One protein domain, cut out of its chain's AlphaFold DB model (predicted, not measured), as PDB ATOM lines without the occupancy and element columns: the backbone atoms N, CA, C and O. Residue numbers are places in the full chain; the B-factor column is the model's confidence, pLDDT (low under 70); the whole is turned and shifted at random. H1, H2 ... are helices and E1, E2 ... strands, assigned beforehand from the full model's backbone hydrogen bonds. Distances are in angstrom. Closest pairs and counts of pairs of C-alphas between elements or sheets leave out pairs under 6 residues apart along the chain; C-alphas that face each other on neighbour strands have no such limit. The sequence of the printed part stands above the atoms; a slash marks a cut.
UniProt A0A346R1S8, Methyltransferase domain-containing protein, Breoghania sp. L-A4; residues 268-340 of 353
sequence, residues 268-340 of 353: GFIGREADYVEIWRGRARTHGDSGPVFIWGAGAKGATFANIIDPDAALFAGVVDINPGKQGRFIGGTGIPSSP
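What this domain is: This is residues 268 to 340 of the 353 residues of the protein "Methyltransferase domain-containing protein" of Breoghania sp. L-A4 (UniProt A0A346R1S8). Long helix H1 runs along one side of a small body, where H2 packs with residues 302 to 306 on the two-stranded sheet E1 E2 and the loop of residues 321 to 340 folds back to E2. The 73 printed residues include two named helices and two named strands, in the order H1, E1, H2, E2. The sheet is parallel; the class is mostly helix, with under half of the residues in named elements. The whole is compact, radius of gyration of the C-alphas 12.5 A, spans 39 by 29 by 18 A.

Where its parts are: H1, residues 273 to 288, begins at C-alpha 273 (16.422, -47.120, 14.715) and is 22.0 A long. E1 is residues 294 to 296, 6.5 A. H2, residues 300 to 309, is 14.1 A. E2, residues 318 to 320, 6.6 A, ends at C-alpha 320 (10.720, -46.485, -8.779).

How they stand to each other: H1 touches H2 with residues 277 to 281 alone, about perpendicular at 85 degrees; their closest C-alphas, Val 277 and Ile 309, are 5.5 A apart. E1, H2 and E2 form a strand-helix-strand unit, two parallel neighbour strands with a helix between, its crossover right-handed. N 320 and O 295 are 2.8 A apart, within hydrogen-bond range. In H1 and H2 every O i to N i+4 pair is within hydrogen-bond range.

The domain as a whole: The C-alphas farthest apart, Gly 268 and Gly 328, are 39.3 A apart. The printed part has no cut, no link is long, and no printed residue is under pLDDT 70.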
ATOM      1  N   GLY A 268      26.163 -51.426  19.746       77.44
ATOM      2  CA  GLY A 268      26.002 -50.097  19.165       77.44
ATOM      3  C   GLY A 268      24.981 -50.023  18.031       77.44
ATOM      4  O   GLY A 268      24.642 -48.926  17.604       77.44
ATOM      5  N   PHE A 269      24.454 -51.148  17.526       83.75
ATOM      6  CA  PHE A 269      23.283 -51.148  16.640       83.75
ATOM      7  C   PHE A 269      21.955 -51.062  17.411       83.75
ATOM      8  O   PHE A 269      20.987 -50.516  16.878       83.75
ATOM      9  N   ILE A 270      21.903 -51.558  18.652       88.06
ATOM     10  CA  ILE A 270      20.694 -51.522  19.485       88.06
ATOM     11  C   ILE A 270      20.291 -50.063  19.732       88.06
ATOM     12  O   ILE A 270      21.114 -49.225  20.083       88.06
ATOM     13  N   GLY A 271      19.008 -49.756  19.535       84.50
ATOM     14  CA  GLY A 271      18.454 -48.422  19.792       84.50
ATOM     15  C   GLY A 271      18.708 -47.377  18.697       84.50
ATOM     16  O   GLY A 271      18.127 -46.301  18.773       84.50
ATOM     17  N   ARG A 272      19.481 -47.683  17.641       89.94
ATOM     18  CA  ARG A 272      19.773 -46.723  16.552       89.94
ATOM     19  C   ARG A 272      18.634 -46.489  15.560       89.94
ATOM     20  O   ARG A 272      18.766 -45.654  14.669       89.94
ATOM     21  N   GLU A 273      17.535 -47.231  15.664       93.94
ATOM     22  CA  GLU A 273      16.422 -47.120  14.715       93.94
ATOM     23  C   GLU A 273      15.772 -45.731  14.750       93.94
ATOM     24  O   GLU A 273      15.479 -45.176  13.695       93.94
ATOM     25  N   ALA A 274      15.628 -45.130  15.936       93.88
ATOM     26  CA  ALA A 274      15.076 -43.782  16.075       93.88
ATOM     27  C   ALA A 274      15.956 -42.725  15.384       93.88
ATOM     28  O   ALA A 274      15.450 -41.919  14.603       93.88
ATOM     29  N   ASP A 275      17.274 -42.779  15.597       95.25
ATOM     30  CA  ASP A 275      18.227 -41.871  14.945       95.25
ATOM     31  C   ASP A 275      18.230 -42.069  13.427       95.25
ATOM     32  O   ASP A 275      18.214 -41.107  12.661       95.25
ATOM     33  N   TYR A 276      18.201 -43.326  12.972       95.69
ATOM     34  CA  TYR A 276      18.097 -43.659  11.555       95.69
ATOM     35  C   TYR A 276      16.825 -43.068  10.931       95.69
ATOM     36  O   TYR A 276      16.898 -42.445   9.867       95.69
ATOM     37  N   VAL A 277      15.677 -43.216  11.600       97.25
ATOM     38  CA  VAL A 277      14.401 -42.628  11.172       97.25
ATOM     39  C   VAL A 277      14.518 -41.117  11.050       97.25
ATOM     40  O   VAL A 277      14.161 -40.570  10.006       97.25
ATOM     41  N   GLU A 278      15.039 -40.436  12.071       97.06
ATOM     42  CA  GLU A 278      15.090 -38.974  12.067       97.06
ATOM     43  C   GLU A 278      16.049 -38.432  11.001       97.06
ATOM     44  O   GLU A 278      15.704 -37.491  10.287       97.06
ATOM     45  N   ILE A 279      17.203 -39.078  10.798       97.31
ATOM     46  CA  ILE A 279      18.152 -38.718   9.731       97.31
ATOM     47  C   ILE A 279      17.477 -38.786   8.357       97.31
ATOM     48  O   ILE A 279      17.601 -37.858   7.551       97.31
ATOM     49  N   TRP A 280      16.762 -39.873   8.061       97.75
ATOM     50  CA  TRP A 280      16.152 -40.059   6.745       97.75
ATOM     51  C   TRP A 280      14.883 -39.234   6.549       97.75
ATOM     52  O   TRP A 280      14.686 -38.709   5.452       97.75
ATOM     53  N   ARG A 281      14.072 -39.034   7.595       97.25
ATOM     54  CA  ARG A 281      12.954 -38.081   7.559       97.25
ATOM     55  C   ARG A 281      13.450 -36.660   7.337       97.25
ATOM     56  O   ARG A 281      12.903 -35.960   6.491       97.25
ATOM     57  N   GLY A 282      14.503 -36.254   8.047       96.56
ATOM     58  CA  GLY A 282      15.157 -34.961   7.866       96.56
ATOM     59  C   GLY A 282      15.601 -34.758   6.419       96.56
ATOM     60  O   GLY A 282      15.192 -33.790   5.787       96.56
ATOM     61  N   ARG A 283      16.333 -35.725   5.849       96.50
ATOM     62  CA  ARG A 283      16.747 -35.690   4.433       96.50
ATOM     63  C   ARG A 283      15.566 -35.608   3.467       96.50
ATOM     64  O   ARG A 283      15.613 -34.813   2.533       96.50
ATOM     65  N   ALA A 284      14.522 -36.411   3.676       95.94
ATOM     66  CA  ALA A 284      13.340 -36.399   2.821       95.94
ATOM     67  C   ALA A 284      12.630 -35.036   2.853       95.94
ATOM     68  O   ALA A 284      12.298 -34.509   1.797       95.94
ATOM     69  N   ARG A 285      12.479 -34.425   4.037       95.38
ATOM     70  CA  ARG A 285      11.912 -33.073   4.192       95.38
ATOM     71  C   ARG A 285      12.771 -32.021   3.487       95.38
ATOM     72  O   ARG A 285      12.257 -31.291   2.654       95.38
ATOM     73  N   THR A 286      14.079 -32.000   3.757       96.12
ATOM     74  CA  THR A 286      15.010 -31.028   3.158       96.12
ATOM     75  C   THR A 286      15.013 -31.084   1.631       96.12
ATOM     76  O   THR A 286      15.054 -30.048   0.976       96.12
ATOM     77  N   HIS A 287      14.969 -32.280   1.040       92.50
ATOM     78  CA  HIS A 287      14.909 -32.410  -0.417       92.50
ATOM     79  C   HIS A 287      13.502 -32.206  -0.988       92.50
ATOM     80  O   HIS A 287      13.393 -31.789  -2.139       92.50
ATOM     81  N   GLY A 288      12.454 -32.432  -0.191       90.56
ATOM     82  CA  GLY A 288      11.063 -32.160  -0.556       90.56
ATOM     83  C   GLY A 288      10.823 -30.703  -0.952       90.56
ATOM     84  O   GLY A 288      10.069 -30.442  -1.888       90.56
ATOM     85  N   ASP A 289      11.550 -29.766  -0.334       86.81
ATOM     86  CA  ASP A 289      11.498 -28.338  -0.681       86.81
ATOM     87  C   ASP A 289      11.993 -28.049  -2.113       86.81
ATOM     88  O   ASP A 289      11.625 -27.042  -2.716       86.81
ATOM     89  N   SER A 290      12.826 -28.933  -2.677       89.94
ATOM     90  CA  SER A 290      13.394 -28.804  -4.029       89.94
ATOM     91  C   SER A 290      12.639 -29.611  -5.093       89.94
ATOM     92  O   SER A 290      12.973 -29.528  -6.276       89.94
ATOM     93  N   GLY A 291      11.644 -30.411  -4.699       90.81
ATOM     94  CA  GLY A 291      10.866 -31.254  -5.604       90.81
ATOM     95  C   GLY A 291      10.468 -32.605  -4.998       90.81
ATOM     96  O   GLY A 291      10.851 -32.940  -3.879       90.81
ATOM     97  N   PRO A 292       9.693 -33.414  -5.743       92.56
ATOM     98  CA  PRO A 292       9.218 -34.705  -5.260       92.56
ATOM     99  C   PRO A 292      10.374 -35.683  -5.015       92.56
ATOM    100  O   PRO A 292      11.209 -35.917  -5.893       92.56
ATOM    101  N   VAL A 293      10.385 -36.296  -3.829       95.50
ATOM    102  CA  VAL A 293      11.376 -37.302  -3.424       95.50
ATOM    103  C   VAL A 293      10.818 -38.700  -3.672       95.50
ATOM    104  O   VAL A 293       9.658 -38.982  -3.375       95.50
ATOM    105  N   PHE A 294      11.652 -39.594  -4.197       95.56
ATOM    106  CA  PHE A 294      11.266 -40.964  -4.525       95.56
ATOM    107  C   PHE A 294      12.238 -41.975  -3.923       95.56
ATOM    108  O   PHE A 294      13.440 -41.722  -3.836       95.56
ATOM    109  N   ILE A 295      11.727 -43.156  -3.578       95.56
ATOM    110  CA  ILE A 295      12.546 -44.312  -3.189       95.56
ATOM    111  C   ILE A 295      12.922 -45.087  -4.456       95.56
ATOM    112  O   ILE A 295      12.080 -45.319  -5.321       95.56
ATOM    113  N   TRP A 296      14.173 -45.531  -4.575       95.06
ATOM    114  CA  TRP A 296      14.608 -46.364  -5.699       95.06
ATOM    115  C   TRP A 296      14.618 -47.850  -5.312       95.06
ATOM    116  O   TRP A 296      15.477 -48.306  -4.559       95.06
ATOM    117  N   GLY A 297      13.662 -48.608  -5.850       94.88
ATOM    118  CA  GLY A 297      13.463 -50.043  -5.648       94.88
ATOM    119  C   GLY A 297      12.286 -50.366  -4.723       94.88
ATOM    120  O   GLY A 297      12.313 -50.054  -3.538       94.88
ATOM    121  N   ALA A 298      11.284 -51.089  -5.227       94.62
ATOM    122  CA  ALA A 298      10.128 -51.601  -4.478       94.62
ATOM    123  C   ALA A 298      10.336 -53.057  -4.008       94.62
ATOM    124  O   ALA A 298       9.391 -53.836  -3.847       94.62
ATOM    125  N   GLY A 299      11.592 -53.486  -3.842       93.31
ATOM    126  CA  GLY A 299      11.950 -54.747  -3.183       93.31
ATOM    127  C   GLY A 299      11.670 -54.714  -1.677       93.31
ATOM    128  O   GLY A 299      11.313 -53.672  -1.136       93.31
ATOM    129  N   ALA A 300      11.893 -55.836  -0.981       95.56
ATOM    130  CA  ALA A 300      11.646 -55.934   0.463       95.56
ATOM    131  C   ALA A 300      12.318 -54.797   1.257       95.56
ATOM    132  O   ALA A 300      11.671 -54.157   2.072       95.56
ATOM    133  N   LYS A 301      13.578 -54.462   0.940       96.44
ATOM    134  CA  LYS A 301      14.309 -53.368   1.602       96.44
ATOM    135  C   LYS A 301      13.669 -51.994   1.380       96.44
ATOM    136  O   LYS A 301      13.556 -51.236   2.332       96.44
ATOM    137  N   GLY A 302      13.242 -51.679   0.156       96.12
ATOM    138  CA  GLY A 302      12.608 -50.393  -0.153       96.12
ATOM    139  C   GLY A 302      11.199 -50.279   0.425       96.12
ATOM    140  O   GLY A 302      10.837 -49.234   0.950       96.12
ATOM    141  N   ALA A 303      10.441 -51.379   0.422       96.62
ATOM    142  CA  ALA A 303       9.149 -51.455   1.097       96.62
ATOM    143  C   ALA A 303       9.292 -51.276   2.618       96.62
ATOM    144  O   ALA A 303       8.566 -50.485   3.212       96.62
ATOM    145  N   THR A 304      10.250 -51.957   3.251       97.81
ATOM    146  CA  THR A 304      10.545 -51.785   4.681       97.81
ATOM    147  C   THR A 304      11.030 -50.371   4.985       97.81
ATOM    148  O   THR A 304      10.530 -49.759   5.919       97.81
ATOM    149  N   PHE A 305      11.933 -49.812   4.174       97.94
ATOM    150  CA  PHE A 305      12.382 -48.428   4.330       97.94
ATOM    151  C   PHE A 305      11.206 -47.446   4.264       97.94
ATOM    152  O   PHE A 305      11.080 -46.594   5.134       97.94
ATOM    153  N   ALA A 306      10.297 -47.612   3.299       97.25
ATOM    154  CA  ALA A 306       9.086 -46.804   3.207       97.25
ATOM    155  C   ALA A 306       8.238 -46.896   4.487       97.25
ATOM    156  O   ALA A 306       7.853 -45.871   5.032       97.25
ATOM    157  N   ASN A 307       7.999 -48.106   5.000       97.56
ATOM    158  CA  ASN A 307       7.192 -48.318   6.208       97.56
ATOM    159  C   ASN A 307       7.833 -47.726   7.476       97.56
ATOM    160  O   ASN A 307       7.122 -47.221   8.338       97.56
ATOM    161  N   ILE A 308       9.162 -47.785   7.600       97.31
ATOM    162  CA  ILE A 308       9.884 -47.262   8.769       97.31
ATOM    163  C   ILE A 308       9.972 -45.727   8.715       97.31
ATOM    164  O   ILE A 308       9.763 -45.049   9.720       97.31
ATOM    165  N   ILE A 309      10.273 -45.158   7.544       97.62
ATOM    166  CA  ILE A 309      10.542 -43.721   7.399       97.62
ATOM    167  C   ILE A 309       9.263 -42.909   7.178       97.62
ATOM    168  O   ILE A 309       9.124 -41.829   7.751       97.62
ATOM    169  N   ASP A 310       8.320 -43.416   6.390       96.62
ATOM    170  CA  ASP A 310       7.132 -42.688   5.936       96.62
ATOM    171  C   ASP A 310       5.873 -43.577   5.966       96.62
ATOM    172  O   ASP A 310       5.296 -43.886   4.918       96.62
ATOM    173  N   PRO A 311       5.453 -44.031   7.165       95.94
ATOM    174  CA  PRO A 311       4.328 -44.955   7.320       95.94
ATOM    175  C   PRO A 311       3.013 -44.410   6.744       95.94
ATOM    176  O   PRO A 311       2.197 -45.193   6.269       95.94
ATOM    177  N   ASP A 312       2.847 -43.085   6.730       94.88
ATOM    178  CA  ASP A 312       1.628 -42.392   6.294       94.88
ATOM    179  C   ASP A 312       1.719 -41.830   4.861       94.88
ATOM    180  O   ASP A 312       0.829 -41.095   4.433       94.88
ATOM    181  N   ALA A 313       2.785 -42.156   4.115       93.88
ATOM    182  CA  ALA A 313       3.017 -41.701   2.738       93.88
ATOM    183  C   ALA A 313       2.995 -40.168   2.551       93.88
ATOM    184  O   ALA A 313       2.483 -39.654   1.553       93.88
ATOM    185  N   ALA A 314       3.545 -39.427   3.513       94.69
ATOM    186  CA  ALA A 314       3.582 -37.968   3.515       94.69
ATOM    187  C   ALA A 314       4.880 -37.382   2.932       94.69
ATOM    188  O   ALA A 314       4.909 -36.207   2.564       94.69
ATOM    189  N   LEU A 315       5.963 -38.160   2.876       96.00
ATOM    190  CA  LEU A 315       7.300 -37.690   2.506       96.00
ATOM    191  C   LEU A 315       7.709 -38.103   1.090       96.00
ATOM    192  O   LEU A 315       8.395 -37.339   0.408       96.00
ATOM    193  N   PHE A 316       7.324 -39.299   0.641       96.00
ATOM    194  CA  PHE A 316       7.746 -39.825  -0.659       96.00
ATOM    195  C   PHE A 316       6.610 -39.818  -1.685       96.00
ATOM    196  O   PHE A 316       5.547 -40.392  -1.474       96.00
ATOM    197  N   ALA A 317       6.880 -39.252  -2.862       94.06
ATOM    198  CA  ALA A 317       5.929 -39.179  -3.971       94.06
ATOM    199  C   ALA A 317       5.726 -40.525  -4.693       94.06
ATOM    200  O   ALA A 317       4.758 -40.704  -5.433       94.06
ATOM    201  N   GLY A 318       6.647 -41.474  -4.518       94.50
ATOM    202  CA  GLY A 318       6.576 -42.781  -5.158       94.50
ATOM    203  C   GLY A 318       7.817 -43.642  -4.935       94.50
ATOM    204  O   GLY A 318       8.837 -43.188  -4.410       94.50
ATOM    205  N   VAL A 319       7.745 -44.887  -5.403       95.06
ATOM    206  CA  VAL A 319       8.876 -45.819  -5.468       95.06
ATOM    207  C   VAL A 319       9.139 -46.222  -6.918       95.06
ATOM    208  O   VAL A 319       8.244 -46.711  -7.600       95.06
ATOM    209  N   VAL A 320      10.359 -46.062  -7.417       95.12
ATOM    210  CA  VAL A 320      10.720 -46.485  -8.779       95.12
ATOM    211  C   VAL A 320      11.125 -47.953  -8.775       95.12
ATOM    212  O   VAL A 320      12.002 -48.334  -8.007       95.12
ATOM    213  N   ASP A 321      10.525 -48.787  -9.624       94.00
ATOM    214  CA  ASP A 321      10.925 -50.193  -9.768       94.00
ATOM    215  C   ASP A 321      10.859 -50.649 -11.233       94.00
ATOM    216  O   ASP A 321       9.899 -50.389 -11.963       94.00
ATOM    217  N   ILE A 322      11.905 -51.353 -11.664       92.44
ATOM    218  CA  ILE A 322      12.043 -51.854 -13.034       92.44
ATOM    219  C   ILE A 322      11.173 -53.086 -13.306       92.44
ATOM    220  O   ILE A 322      10.942 -53.412 -14.466       92.44
ATOM    221  N   ASN A 323      10.693 -53.779 -12.268       91.75
ATOM    222  CA  ASN A 323       9.859 -54.966 -12.404       91.75
ATOM    223  C   ASN A 323       8.446 -54.583 -12.887       91.75
ATOM    224  O   ASN A 323       7.681 -54.001 -12.108       91.75
ATOM    225  N   PRO A 324       8.033 -54.993 -14.104       90.81
ATOM    226  CA  PRO A 324       6.720 -54.653 -14.651       90.81
ATOM    227  C   PRO A 324       5.546 -55.115 -13.783       90.81
ATOM    228  O   PRO A 324       4.511 -54.462 -13.744       90.81
ATOM    229  N   GLY A 325       5.707 -56.209 -13.029       92.31
ATOM    230  CA  GLY A 325       4.658 -56.726 -12.147       92.31
ATOM    231  C   GLY A 325       4.336 -55.821 -10.951       92.31
ATOM    232  O   GLY A 325       3.262 -55.955 -10.358       92.31
ATOM    233  N   LYS A 326       5.249 -54.906 -10.599       90.12
ATOM    234  CA  LYS A 326       5.093 -53.950  -9.493       90.12
ATOM    235  C   LYS A 326       4.659 -52.560  -9.954       90.12
ATOM    236  O   LYS A 326       4.106 -51.808  -9.158       90.12
ATOM    237  N   GLN A 327       4.881 -52.231 -11.220       91.44
ATOM    238  CA  GLN A 327       4.536 -50.930 -11.787       91.44
ATOM    239  C   GLN A 327       3.017 -50.726 -11.787       91.44
ATOM    240  O   GLN A 327       2.252 -51.636 -12.102       91.44
ATOM    241  N   GLY A 328       2.573 -49.532 -11.390       87.94
ATOM    242  CA  GLY A 328       1.152 -49.220 -11.223       87.94
ATOM    243  C   GLY A 328       0.503 -49.882 -10.001       87.94
ATOM    244  O   GLY A 328      -0.717 -49.835  -9.865       87.94
ATOM    245  N   ARG A 329       1.294 -50.509  -9.115       93.94
ATOM    246  CA  ARG A 329       0.838 -51.041  -7.820       93.94
ATOM    247  C   ARG A 329       1.370 -50.194  -6.665       93.94
ATOM    248  O   ARG A 329       2.046 -49.197  -6.888       93.94
ATOM    249  N   PHE A 330       1.064 -50.585  -5.433       95.62
ATOM    250  CA  PHE A 330       1.370 -49.809  -4.231       95.62
ATOM    251  C   PHE A 330       2.203 -50.623  -3.240       95.62
ATOM    252  O   PHE A 330       2.078 -51.849  -3.168       95.62
ATOM    253  N   ILE A 331       3.052 -49.938  -2.474       97.00
ATOM    254  CA  ILE A 331       3.793 -50.538  -1.364       97.00
ATOM    255  C   ILE A 331       2.811 -50.919  -0.250       97.00
ATOM    256  O   ILE A 331       1.992 -50.108   0.177       97.00
ATOM    257  N   GLY A 332       2.894 -52.164   0.226       93.94
ATOM    258  CA  GLY A 332       2.087 -52.633   1.353       93.94
ATOM    259  C   GLY A 332       2.418 -51.869   2.637       93.94
ATOM    260  O   GLY A 332       3.592 -51.631   2.927       93.94
ATOM    261  N   GLY A 333       1.385 -51.495   3.391       95.44
ATOM    262  CA  GLY A 333       1.493 -50.670   4.597       95.44
ATOM    263  C   GLY A 333       1.339 -49.181   4.293       95.44
ATOM    264  O   GLY A 333       0.331 -48.601   4.674       95.44
ATOM    265  N   THR A 334       2.272 -48.596   3.536       96.06
ATOM    266  CA  THR A 334       2.291 -47.143   3.272       96.06
ATOM    267  C   THR A 334       1.331 -46.694   2.173       96.06
ATOM    268  O   THR A 334       0.886 -45.555   2.167       96.06
ATOM    269  N   GLY A 335       1.033 -47.549   1.191       95.06
ATOM    270  CA  GLY A 335       0.231 -47.157   0.029       95.06
ATOM    271  C   GLY A 335       0.965 -46.264  -0.980       95.06
ATOM    272  O   GLY A 335       0.330 -45.740  -1.888       95.06
ATOM    273  N   ILE A 336       2.291 -46.105  -0.879       95.31
ATOM    274  CA  ILE A 336       3.080 -45.306  -1.834       95.31
ATOM    275  C   ILE A 336       3.063 -45.981  -3.223       95.31
ATOM    276  O   ILE A 336       3.316 -47.190  -3.310       95.31
ATOM    277  N   PRO A 337       2.792 -45.250  -4.323       93.56
ATOM    278  CA  PRO A 337       2.708 -45.833  -5.661       93.56
ATOM    279  C   PRO A 337       4.081 -46.248  -6.203       93.56
ATOM    280  O   PRO A 337       5.067 -45.523  -6.076       93.56
ATOM    281  N   SER A 338       4.134 -47.398  -6.877       89.81
ATOM    282  CA  SER A 338       5.316 -47.887  -7.584       89.81
ATOM    283  C   SER A 338       5.241 -47.573  -9.082       89.81
ATOM    284  O   SER A 338       4.273 -47.922  -9.759       89.81
ATOM    285  N   SER A 339       6.269 -46.905  -9.607       82.69
ATOM    286  CA  SER A 339       6.317 -46.368 -10.972       82.69
ATOM    287  C   SER A 339       7.475 -46.955 -11.795       82.69
ATOM    288  O   SER A 339       8.515 -47.289 -11.228       82.69
ATOM    289  N   PRO A 340       7.340 -47.042 -13.134       72.06
ATOM    290  CA  PRO A 340       8.371 -47.597 -14.021       72.06
ATOM    291  C   PRO A 340       9.632 -46.730 -14.132       72.06
ATOM    292  O   PRO A 340      10.716 -47.245 -14.392       72.06
TER     293      PRO A 340